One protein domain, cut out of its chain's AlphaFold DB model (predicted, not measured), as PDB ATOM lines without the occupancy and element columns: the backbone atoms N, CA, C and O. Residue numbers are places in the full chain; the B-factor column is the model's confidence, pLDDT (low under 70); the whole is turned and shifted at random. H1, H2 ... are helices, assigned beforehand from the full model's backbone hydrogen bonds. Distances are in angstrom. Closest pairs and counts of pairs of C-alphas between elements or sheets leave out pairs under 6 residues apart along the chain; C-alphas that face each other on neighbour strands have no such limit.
ATOM      1  N   PRO A 305     167.683 185.219 163.802       93.75
ATOM      2  CA  PRO A 305     168.322 185.902 164.933       93.75
ATOM      3  C   PRO A 305     169.017 187.201 164.516       93.75
ATOM      4  O   PRO A 305     168.891 188.230 165.172       93.75
ATOM      5  N   ARG A 306     169.709 187.188 163.367       93.75
ATOM      6  CA  ARG A 306     170.395 188.377 162.848       93.75
ATOM      7  C   ARG A 306     169.403 189.459 162.431       93.75
ATOM      8  O   ARG A 306     169.659 190.636 162.664       93.75
ATOM      9  N   ALA A 307     168.284 189.072 161.823       95.69
ATOM     10  CA  ALA A 307     167.228 189.998 161.444       95.69
ATOM     11  C   ALA A 307     166.573 190.638 162.681       95.69
ATOM     12  O   ALA A 307     166.410 191.854 162.705       95.69
ATOM     13  N   LEU A 308     166.282 189.855 163.728       94.81
ATOM     14  CA  LEU A 308     165.739 190.370 164.989       94.81
ATOM     15  C   LEU A 308     166.723 191.277 165.727       94.81
ATOM     16  O   LEU A 308     166.330 192.346 166.179       94.81
ATOM     17  N   TYR A 309     168.007 190.923 165.775       93.00
ATOM     18  CA  TYR A 309     169.039 191.791 166.344       93.00
ATOM     19  C   TYR A 309     169.104 193.151 165.631       93.00
ATOM     20  O   TYR A 309     169.129 194.200 166.275       93.00
ATOM     21  N   LEU A 310     169.105 193.159 164.293       95.06
ATOM     22  CA  LEU A 310     169.118 194.407 163.523       95.06
ATOM     23  C   LEU A 310     167.827 195.218 163.715       95.06
ATOM     24  O   LEU A 310     167.903 196.444 163.783       95.06
ATOM     25  N   LEU A 311     166.673 194.550 163.831       94.81
ATOM     26  CA  LEU A 311     165.388 195.186 164.126       94.81
ATOM     27  C   LEU A 311     165.424 195.874 165.499       94.81
ATOM     28  O   LEU A 311     165.173 197.072 165.585       94.81
ATOM     29  N   LEU A 312     165.799 195.142 166.552       89.38
ATOM     30  CA  LEU A 312     165.827 195.640 167.933       89.38
ATOM     31  C   LEU A 312     166.877 196.736 168.154       89.38
ATOM     32  O   LEU A 312     166.697 197.602 169.002       89.38
ATOM     33  N   THR A 313     167.962 196.734 167.375       90.50
ATOM     34  CA  THR A 313     168.993 197.785 167.429       90.50
ATOM     35  C   THR A 313     168.698 198.984 166.527       90.50
ATOM     36  O   THR A 313     169.514 199.903 166.462       90.50
ATOM     37  N   GLY A 314     167.570 198.990 165.802       92.75
ATOM     38  CA  GLY A 314     167.212 200.064 164.869       92.75
ATOM     39  C   GLY A 314     168.164 200.193 163.672       92.75
ATOM     40  O   GLY A 314     168.167 201.211 162.987       92.75
ATOM     41  N   LYS A 315     168.988 199.172 163.402       93.94
ATOM     42  CA  LYS A 315     169.975 199.153 162.302       93.94
ATOM     43  C   LYS A 315     169.386 198.683 160.974       93.94
ATOM     44  O   LYS A 315     170.106 198.489 159.996       93.94
ATOM     45  N   LEU A 316     168.088 198.434 160.955       93.62
ATOM     46  CA  LEU A 316     167.389 197.774 159.878       93.62
ATOM     47  C   LEU A 316     166.564 198.807 159.108       93.62
ATOM     48  O   LEU A 316     165.610 199.366 159.634       93.62
ATOM     49  N   THR A 317     166.973 199.087 157.871       91.88
ATOM     50  CA  THR A 317     166.336 200.112 157.027       91.88
ATOM     51  C   THR A 317     165.038 199.632 156.381       91.88
ATOM     52  O   THR A 317     164.199 200.447 156.020       91.88
ATOM     53  N   GLU A 318     164.875 198.319 156.218       95.19
ATOM     54  CA  GLU A 318     163.691 197.678 155.644       95.19
ATOM     55  C   GLU A 318     163.478 196.320 156.320       95.19
ATOM     56  O   GLU A 318     164.450 195.592 156.528       95.19
ATOM     57  N   ILE A 319     162.226 195.983 156.656       95.00
ATOM     58  CA  ILE A 319     161.824 194.728 157.316       95.00
ATOM     59  C   ILE A 319     162.066 193.535 156.381       95.00
ATOM     60  O   ILE A 319     161.361 193.388 155.383       95.00
ATOM     61  N   PRO A 320     163.024 192.632 156.685       94.31
ATOM     62  CA  PRO A 320     163.250 191.444 155.888       94.31
ATOM     63  C   PRO A 320     162.000 190.576 155.846       94.31
ATOM     64  O   PRO A 320     161.346 190.349 156.865       94.31
ATOM     65  N   LYS A 321     161.743 189.974 154.683       94.62
ATOM     66  CA  LYS A 321     160.608 189.067 154.475       94.62
ATOM     67  C   LYS A 321     160.540 187.924 155.502       94.62
ATOM     68  O   LYS A 321     159.450 187.485 155.840       94.62
ATOM     69  N   ILE A 322     161.682 187.465 156.025       95.12
ATOM     70  CA  ILE A 322     161.728 186.430 157.074       95.12
ATOM     71  C   ILE A 322     161.077 186.888 158.388       95.12
ATOM     72  O   ILE A 322     160.423 186.075 159.030       95.12
ATOM     73  N   LEU A 323     161.201 188.170 158.755       94.19
ATOM     74  CA  LEU A 323     160.527 188.740 159.926       94.19
ATOM     75  C   LEU A 323     159.040 188.944 159.644       94.19
ATOM     76  O   LEU A 323     158.212 188.548 160.450       94.19
ATOM     77  N   PHE A 324     158.708 189.489 158.471       93.81
ATOM     78  CA  PHE A 324     157.320 189.744 158.075       93.81
ATOM     79  C   PHE A 324     156.477 188.463 157.966       93.81
ATOM     80  O   PHE A 324     155.271 188.479 158.181       93.81
ATOM     81  N   CYS A 325     157.096 187.334 157.622       94.56
ATOM     82  CA  CYS A 325     156.422 186.039 157.568       94.56
ATOM     83  C   CYS A 325     156.543 185.235 158.872       94.56
ATOM     84  O   CYS A 325     156.057 184.103 158.916       94.56
ATOM     85  N   ALA A 326     157.208 185.756 159.907       94.50
ATOM     86  CA  ALA A 326     157.359 185.039 161.162       94.50
ATOM     87  C   ALA A 326     156.058 185.135 161.974       94.50
ATOM     88  O   ALA A 326     155.696 186.225 162.415       94.50
ATOM     89  N   PRO A 327     155.348 184.019 162.224       95.00
ATOM     90  CA  PRO A 327     154.217 184.045 163.137       95.00
ATOM     91  C   PRO A 327     154.698 184.439 164.537       95.00
ATOM     92  O   PRO A 327     155.815 184.110 164.941       95.00
ATOM     93  N   LEU A 328     153.822 185.081 165.306       95.00
ATOM     94  CA  LEU A 328     154.091 185.526 166.676       95.00
ATOM     95  C   LEU A 328     154.657 184.403 167.571       95.00
ATOM     96  O   LEU A 328     155.557 184.633 168.374       95.00
ATOM     97  N   LEU A 329     154.207 183.161 167.365       94.50
ATOM     98  CA  LEU A 329     154.721 181.975 168.054       94.50
ATOM     99  C   LEU A 329     156.207 181.690 167.758       94.50
ATOM    100  O   LEU A 329     156.940 181.253 168.643       94.50
ATOM    101  N   ASN A 330     156.681 181.955 166.537       94.75
ATOM    102  CA  ASN A 330     158.096 181.794 166.190       94.75
ATOM    103  C   ASN A 330     158.958 182.874 166.851       94.75
ATOM    104  O   ASN A 330     160.071 182.569 167.276       94.75
ATOM    105  N   LEU A 331     158.444 184.104 166.968       95.50
ATOM    106  CA  LEU A 331     159.105 185.175 167.721       95.50
ATOM    107  C   LEU A 331     159.224 184.798 169.198       95.50
ATOM    108  O   LEU A 331     160.314 184.858 169.756       95.50
ATOM    109  N   PHE A 332     158.133 184.320 169.797       96.12
ATOM    110  CA  PHE A 332     158.124 183.839 171.176       96.12
ATOM    111  C   PHE A 332     159.146 182.731 171.413       96.12
ATOM    112  O   PHE A 332     159.990 182.867 172.289       96.12
ATOM    113  N   ASN A 333     159.133 181.670 170.602       94.62
ATOM    114  CA  ASN A 333     160.078 180.561 170.751       94.62
ATOM    115  C   ASN A 333     161.536 181.005 170.572       94.62
ATOM    116  O   ASN A 333     162.427 180.461 171.222       94.62
ATOM    117  N   HIS A 334     161.787 181.988 169.701       95.38
ATOM    118  CA  HIS A 334     163.114 182.568 169.551       95.38
ATOM    119  C   HIS A 334     163.552 183.301 170.824       95.38
ATOM    120  O   HIS A 334     164.606 182.970 171.356       95.38
ATOM    121  N   PHE A 335     162.737 184.219 171.355       96.00
ATOM    122  CA  PHE A 335     163.076 184.937 172.588       96.00
ATOM    123  C   PHE A 335     163.179 184.011 173.794       96.00
ATOM    124  O   PHE A 335     164.088 184.157 174.596       96.00
ATOM    125  N   LEU A 336     162.313 183.006 173.889       94.88
ATOM    126  CA  LEU A 336     162.380 181.992 174.937       94.88
ATOM    127  C   LEU A 336     163.734 181.274 174.934       94.88
ATOM    128  O   LEU A 336     164.320 181.060 175.988       94.88
ATOM    129  N   LYS A 337     164.249 180.935 173.747       95.06
ATOM    130  CA  LYS A 337     165.568 180.320 173.589       95.06
ATOM    131  C   LYS A 337     166.699 181.298 173.927       95.06
ATOM    132  O   LYS A 337     167.587 180.933 174.688       95.06
ATOM    133  N   GLU A 338     166.653 182.519 173.399       94.12
ATOM    134  CA  GLU A 338     167.680 183.541 173.654       94.12
ATOM    135  C   GLU A 338     167.768 183.901 175.142       94.12
ATOM    136  O   GLU A 338     168.863 183.964 175.678       94.12
ATOM    137  N   LEU A 339     166.642 184.047 175.851       94.62
ATOM    138  CA  LEU A 339     166.636 184.334 177.294       94.62
ATOM    139  C   LEU A 339     167.264 183.203 178.118       94.62
ATOM    140  O   LEU A 339     167.909 183.456 179.130       94.62
ATOM    141  N   VAL A 340     167.095 181.948 177.688       92.81
ATOM    142  CA  VAL A 340     167.737 180.789 178.329       92.81
ATOM    143  C   VAL A 340     169.244 180.767 178.064       92.81
ATOM    144  O   VAL A 340     170.012 180.358 178.936       92.81
ATOM    145  N   GLU A 341     169.666 181.160 176.862       93.12
ATOM    146  CA  GLU A 341     171.060 181.084 176.417       93.12
ATOM    147  C   GLU A 341     171.881 182.345 176.760       93.12
ATOM    148  O   GLU A 341     173.106 182.247 176.843       93.12
ATOM    149  N   ASP A 342     171.246 183.499 177.003       92.06
ATOM    150  CA  ASP A 342     171.915 184.776 177.275       92.06
ATOM    151  C   ASP A 342     172.320 184.922 178.757       92.06
ATOM    152  O   ASP A 342     171.477 185.176 179.629       92.06
ATOM    153  N   PRO A 343     173.626 184.852 179.085       89.69
ATOM    154  CA  PRO A 343     174.096 185.048 180.453       89.69
ATOM    155  C   PRO A 343     173.865 186.477 180.964       89.69
ATOM    156  O   PRO A 343     173.820 186.685 182.178       89.69
ATOM    157  N   ASN A 344     173.717 187.465 180.075       91.69
ATOM    158  CA  ASN A 344     173.448 188.846 180.471       91.69
ATOM    159  C   ASN A 344     171.985 189.044 180.867       91.69
ATOM    160  O   ASN A 344     171.689 189.887 181.712       91.69
ATOM    161  N   TRP A 345     171.058 188.254 180.321       92.88
ATOM    162  CA  TRP A 345     169.685 188.283 180.806       92.88
ATOM    163  C   TRP A 345     169.608 187.799 182.259       92.88
ATOM    164  O   TRP A 345     168.918 188.414 183.070       92.88
ATOM    165  N   ALA A 346     170.389 186.778 182.629       88.12
ATOM    166  CA  ALA A 346     170.409 186.222 183.985       88.12
ATOM    167  C   ALA A 346     170.805 187.235 185.083       88.12
ATOM    168  O   ALA A 346     170.455 187.032 186.245       88.12
ATOM    169  N   ILE A 347     171.506 188.325 184.738       90.56
ATOM    170  CA  ILE A 347     171.868 189.402 185.681       90.56
ATOM    171  C   ILE A 347     170.837 190.540 185.744       90.56
ATOM    172  O   ILE A 347     170.964 191.440 186.577       90.56
ATOM    173  N   THR A 348     169.814 190.532 184.886       91.19
ATOM    174  CA  THR A 348     168.682 191.466 184.996       91.19
ATOM    175  C   THR A 348     167.833 191.129 186.229       91.19
ATOM    176  O   THR A 348     167.886 189.997 186.705       91.19
ATOM    177  N   PRO A 349     167.010 192.053 186.760       89.50
ATOM    178  CA  PRO A 349     166.097 191.733 187.861       89.50
ATOM    179  C   PRO A 349     165.198 190.515 187.586       89.50
ATOM    180  O   PRO A 349     165.067 189.656 188.453       89.50
ATOM    181  N   ALA A 350     164.652 190.391 186.368       86.75
ATOM    182  CA  ALA A 350     163.843 189.239 185.966       86.75
ATOM    183  C   ALA A 350     164.675 187.945 185.884       86.75
ATOM    184  O   ALA A 350     164.249 186.902 186.379       86.75
ATOM    185  N   GLY A 351     165.888 188.010 185.327       89.56
ATOM    186  CA  GLY A 351     166.813 186.874 185.294       89.56
ATOM    187  C   GLY A 351     167.296 186.439 186.683       89.56
ATOM    188  O   GLY A 351     167.412 185.243 186.953       89.56
ATOM    189  N   MET A 352     167.505 187.382 187.604       87.62
ATOM    190  CA  MET A 352     167.831 187.099 189.003       87.62
ATOM    191  C   MET A 352     166.664 186.418 189.722       87.62
ATOM    192  O   MET A 352     166.876 185.420 190.407       87.62
ATOM    193  N   ASP A 353     165.431 186.890 189.520       83.81
ATOM    194  CA  ASP A 353     164.245 186.226 190.065       83.81
ATOM    195  C   ASP A 353     164.089 184.810 189.465       83.81
ATOM    196  O   ASP A 353     163.875 183.840 190.195       83.81
ATOM    197  N   TYR A 354     164.300 184.634 188.157       88.62
ATOM    198  CA  TYR A 354     164.279 183.308 187.533       88.62
ATOM    199  C   TYR A 354     165.352 182.370 188.099       88.62
ATOM    200  O   TYR A 354     165.051 181.229 188.444       88.62
ATOM    201  N   THR A 355     166.595 182.830 188.235       84.38
ATOM    202  CA  THR A 355     167.695 182.006 188.766       84.38
ATOM    203  C   THR A 355     167.528 181.688 190.250       84.38
ATOM    204  O   THR A 355     167.917 180.603 190.683       84.38
ATOM    205  N   HIS A 356     166.932 182.593 191.029       79.44
ATOM    206  CA  HIS A 356     166.681 182.383 192.451       79.44
ATOM    207  C   HIS A 356     165.522 181.411 192.700       79.44
ATOM    208  O   HIS A 356     165.628 180.531 193.555       79.44
ATOM    209  N   TYR A 357     164.427 181.553 191.951       81.81
ATOM    210  CA  TYR A 357     163.198 180.807 192.212       81.81
ATOM    211  C   TYR A 357     162.954 179.616 191.271       81.81
ATOM    212  O   TYR A 357     162.162 178.731 191.594       81.81
ATOM    213  N   GLY A 358     163.619 179.566 190.114       84.12
ATOM    214  CA  GLY A 358     163.448 178.516 189.106       84.12
ATOM    215  C   GLY A 358     162.079 178.530 188.421       84.12
ATOM    216  O   GLY A 358     161.626 177.498 187.925       84.12
ATOM    217  N   TYR A 359     161.379 179.666 188.431       83.25
ATOM    218  CA  TYR A 359     160.015 179.736 187.925       83.25
ATOM    219  C   TYR A 359     159.953 179.954 186.412       83.25
ATOM    220  O   TYR A 359     160.150 181.059 185.917       83.25
ATOM    221  N   GLU A 360     159.560 178.908 185.687       85.88
ATOM    222  CA  GLU A 360     159.381 178.899 184.228       85.88
ATOM    223  C   GLU A 360     158.488 180.039 183.698       85.88
ATOM    224  O   GLU A 360     158.708 180.538 182.595       85.88
ATOM    225  N   TYR A 361     157.501 180.495 184.482       87.56
ATOM    226  CA  TYR A 361     156.602 181.569 184.049       87.56
ATOM    227  C   TYR A 361     157.331 182.902 183.837       87.56
ATOM    228  O   TYR A 361     156.923 183.646 182.954       87.56
ATOM    229  N   ILE A 362     158.400 183.201 184.593       89.00
ATOM    230  CA  ILE A 362     159.150 184.464 184.456       89.00
ATOM    231  C   ILE A 362     159.761 184.533 183.056       89.00
ATOM    232  O   ILE A 362     159.630 185.528 182.351       89.00
ATOM    233  N   LEU A 363     160.360 183.423 182.627       92.88
ATOM    234  CA  LEU A 363     160.991 183.295 181.321       92.88
ATOM    235  C   LEU A 363     159.960 183.367 180.178       92.88
ATOM    236  O   LEU A 363     160.211 184.009 179.160       92.88
ATOM    237  N   LYS A 364     158.775 182.766 180.359       92.06
ATOM    238  CA  LYS A 364     157.667 182.860 179.390       92.06
ATOM    239  C   LYS A 364     157.095 184.271 179.284       92.06
ATOM    240  O   LYS A 364     156.820 184.731 178.181       92.06
ATOM    241  N   GLU A 365     156.909 184.949 180.405       91.50
ATOM    242  CA  GLU A 365     156.359 186.303 180.444       91.50
ATOM    243  C   GLU A 365     157.305 187.311 179.769       91.50
ATOM    244  O   GLU A 365     156.877 188.054 178.884       91.50
ATOM    245  N   GLU A 366     158.611 187.233 180.052       94.50
ATOM    246  CA  GLU A 366     159.635 188.023 179.352       94.50
ATOM    247  C   GLU A 366     159.676 187.709 177.845       94.50
ATOM    248  O   GLU A 366     159.642 188.617 177.012       94.50
ATOM    249  N   ALA A 367     159.664 186.426 177.458       95.50
ATOM    250  CA  ALA A 367     159.644 186.033 176.046       95.50
ATOM    251  C   ALA A 367     158.402 186.560 175.311       95.50
ATOM    252  O   ALA A 367     158.495 186.994 174.159       95.50
ATOM    253  N   ARG A 368     157.238 186.552 175.974       93.88
ATOM    254  CA  ARG A 368     155.986 187.102 175.441       93.88
ATOM    255  C   ARG A 368     156.100 188.602 175.221       93.88
ATOM    256  O   ARG A 368     155.703 189.080 174.160       93.88
ATOM    257  N   HIS A 369     156.660 189.331 176.184       94.38
ATOM    258  CA  HIS A 369     156.877 190.766 176.049       94.38
ATOM    259  C   HIS A 369     157.729 191.093 174.815       94.38
ATOM    260  O   HIS A 369     157.277 191.834 173.938       94.38
ATOM    261  N   PHE A 370     158.910 190.479 174.691       95.19
ATOM    262  CA  PHE A 370     159.795 190.715 173.548       95.19
ATOM    263  C   PHE A 370     159.160 190.302 172.216       95.19
ATOM    264  O   PHE A 370     159.303 191.015 171.220       95.19
ATOM    265  N   ALA A 371     158.406 189.198 172.191       96.00
ATOM    266  CA  ALA A 371     157.693 188.756 170.997       96.00
ATOM    267  C   ALA A 371     156.639 189.771 170.543       96.00
ATOM    268  O   ALA A 371     156.597 190.095 169.357       96.00
ATOM    269  N   CYS A 372     155.831 190.309 171.462       95.06
ATOM    270  CA  CYS A 372     154.829 191.323 171.135       95.06
ATOM    271  C   CYS A 372     155.474 192.637 170.669       95.06
ATOM    272  O   CYS A 372     155.022 193.220 169.685       95.06
ATOM    273  N   VAL A 373     156.557 193.081 171.318       94.62
ATOM    274  CA  VAL A 373     157.297 194.285 170.900       94.62
ATOM    275  C   VAL A 373     157.863 194.108 169.490       94.62
ATOM    276  O   VAL A 373     157.613 194.942 168.621       94.62
ATOM    277  N   ALA A 374     158.559 192.998 169.227       95.44
ATOM    278  CA  ALA A 374     159.105 192.709 167.904       95.44
ATOM    279  C   ALA A 374     157.999 192.595 166.846       95.44
ATOM    280  O   ALA A 374     158.133 193.152 165.759       95.44
ATOM    281  N   TYR A 375     156.886 191.930 167.170       96.50
ATOM    282  CA  TYR A 375     155.746 191.807 166.266       96.50
ATOM    283  C   TYR A 375     155.168 193.174 165.898       96.50
ATOM    284  O   TYR A 375     154.968 193.443 164.719       96.50
ATOM    285  N   ASN A 376     154.986 194.071 166.867       96.06
ATOM    286  CA  ASN A 376     154.462 195.416 166.617       96.06
ATOM    287  C   ASN A 376     155.425 196.286 165.797       96.06
ATOM    288  O   ASN A 376     154.981 197.110 165.002       96.06
ATOM    289  N   MET A 377     156.739 196.080 165.939       94.44
ATOM    290  CA  MET A 377     157.732 196.728 165.075       94.44
ATOM    291  C   MET A 377     157.660 196.219 163.627       94.44
ATOM    292  O   MET A 377     157.895 196.992 162.700       94.44
ATOM    293  N   ILE A 378     157.340 194.933 163.432       95.94
ATOM    294  CA  ILE A 378     157.245 194.274 162.118       95.94
ATOM    295  C   ILE A 378     155.898 194.571 161.433       95.94
ATOM    296  O   ILE A 378     155.853 194.803 160.225       95.94
ATOM    297  N   HIS A 379     154.802 194.573 162.194       94.62
ATOM    298  CA  HIS A 379     153.421 194.639 161.716       94.62
ATOM    299  C   HIS A 379     152.715 195.907 162.204       94.62
ATOM    300  O   HIS A 379     151.716 195.851 162.916       94.62
ATOM    301  N   GLN A 380     153.213 197.067 161.777       93.81
ATOM    302  CA  GLN A 380     152.652 198.368 162.172       93.81
ATOM    303  C   GLN A 380     151.169 198.535 161.789       93.81
ATOM    304  O   GLN A 380     150.445 199.283 162.438       93.81
ATOM    305  N   GLU A 381     150.706 197.827 160.755       95.19
ATOM    306  CA  GLU A 381     149.310 197.855 160.301       95.19
ATOM    307  C   GLU A 381     148.361 197.039 161.192       95.19
ATOM    308  O   GLU A 381     147.150 197.249 161.160       95.19
ATOM    309  N   GLN A 382     148.893 196.090 161.970       93.50
ATOM    310  CA  GLN A 382     148.122 195.179 162.818       93.50
ATOM    311  C   GLN A 382     148.809 195.031 164.184       93.50
ATOM    312  O   GLN A 382     149.303 193.949 164.510       93.50
ATOM    313  N   PRO A 383     148.881 196.111 164.984       93.62
ATOM    314  CA  PRO A 383     149.512 196.042 166.287       93.62
ATOM    315  C   PRO A 383     148.703 195.130 167.211       93.62
ATOM    316  O   PRO A 383     147.473 195.177 167.260       93.62
ATOM    317  N   ILE A 384     149.419 194.316 167.970       93.25
ATOM    318  CA  ILE A 384     148.875 193.502 169.045       93.25
ATOM    319  C   ILE A 384     149.027 194.282 170.347       93.25
ATOM    320  O   ILE A 384     150.045 194.935 170.585       93.25
ATOM    321  N   GLU A 385     148.020 194.203 171.210       91.88
ATOM    322  CA  GLU A 385     148.104 194.784 172.542       91.88
ATOM    323  C   GLU A 385     149.243 194.121 173.331       91.88
ATOM    324  O   GLU A 385     149.231 192.921 173.612       91.88
TER     325      GLU A 385
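Overview. This is residues 305 to 385 of the 677 residues of an uncharacterized protein of Armillaria gallica (UniProt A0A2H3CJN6). Two long helices, H3 and H5, pack together and cross steeply to make the core of a small, elongated all-helix domain. At one end of the core H4 folds back on the first residues of H5 as a helical hairpin; at the other end H1 crosses the last turns of H5, with the very short H2 near the end of H5. The printed part has 81 residues with five named helices, in the order H1, H2, H3, H4, H5, and no named strand. It is compact, with a radius of gyration of the C-alphas of 13.3 A, and spans 39 by 24 by 16 A.

Arrangement. H5, residues 360 to 378, is the hub and touches three other helices. H3, residues 328 to 341, touches it with 23 pairs of C-alphas within 8 A, at a steep tilt of 52 degrees, opposite ways; their closest C-alphas, those of Phe 332 and Ala 371, are 4.9 A apart. H4, residues 349 to 357, touches residues 360 to 366 of H5 alone, at a shallow tilt of 28 degrees, opposite ways, and the two form a helical hairpin; the closest C-alphas are those of Tyr 354 and Ile 362, at 6.1 A. H1, residues 305 to 312, touches residues 374 to 377 of H5 alone, with Leu 312 and Ala 374 closest at 7.3 A between C-alphas; at 71 degrees the two are only just about perpendicular. H2, residues 321 to 324, only just touches H1, with 3 pairs of C-alphas within 8 A, the closest being those of Ala 307 and Leu 323 at 7.0 A. H2 is close to H5 but not clearly touching, with the C-alphas of Phe 324 and Ile 378 6.1 A apart. H4 is apart from H1 and from H2. Each O i to N i+4 pair inside H1, H3, H4 and H5 is within hydrogen-bond range; H2 is too short for such a pair.

Along the chain. H5 is 27.0 A long from first to last C-alpha, from C-alpha 360 at (159.381, 178.899, 184.228) to C-alpha 378 at (157.245, 194.274, 162.118). H3 measures 20.1 A, H4 12.1 A, H1 10.5 A and H2 4.9 A. H1 begins at C-alpha 305, at (168.322, 185.902, 164.933).

Size, cuts and confidence. The two C-alphas farthest apart, those of Glu 318 and Tyr 357, are 40.3 A apart. Residues 356 to 361 stand free. The links H2 to H3 and H4 to H5 are tight, and H1 to H2 and H3 to H4 are short. The printed part has no cut. The mean pLDDT of the printed part is 92.5, that of H4 is 86, and no printed residue is under 70.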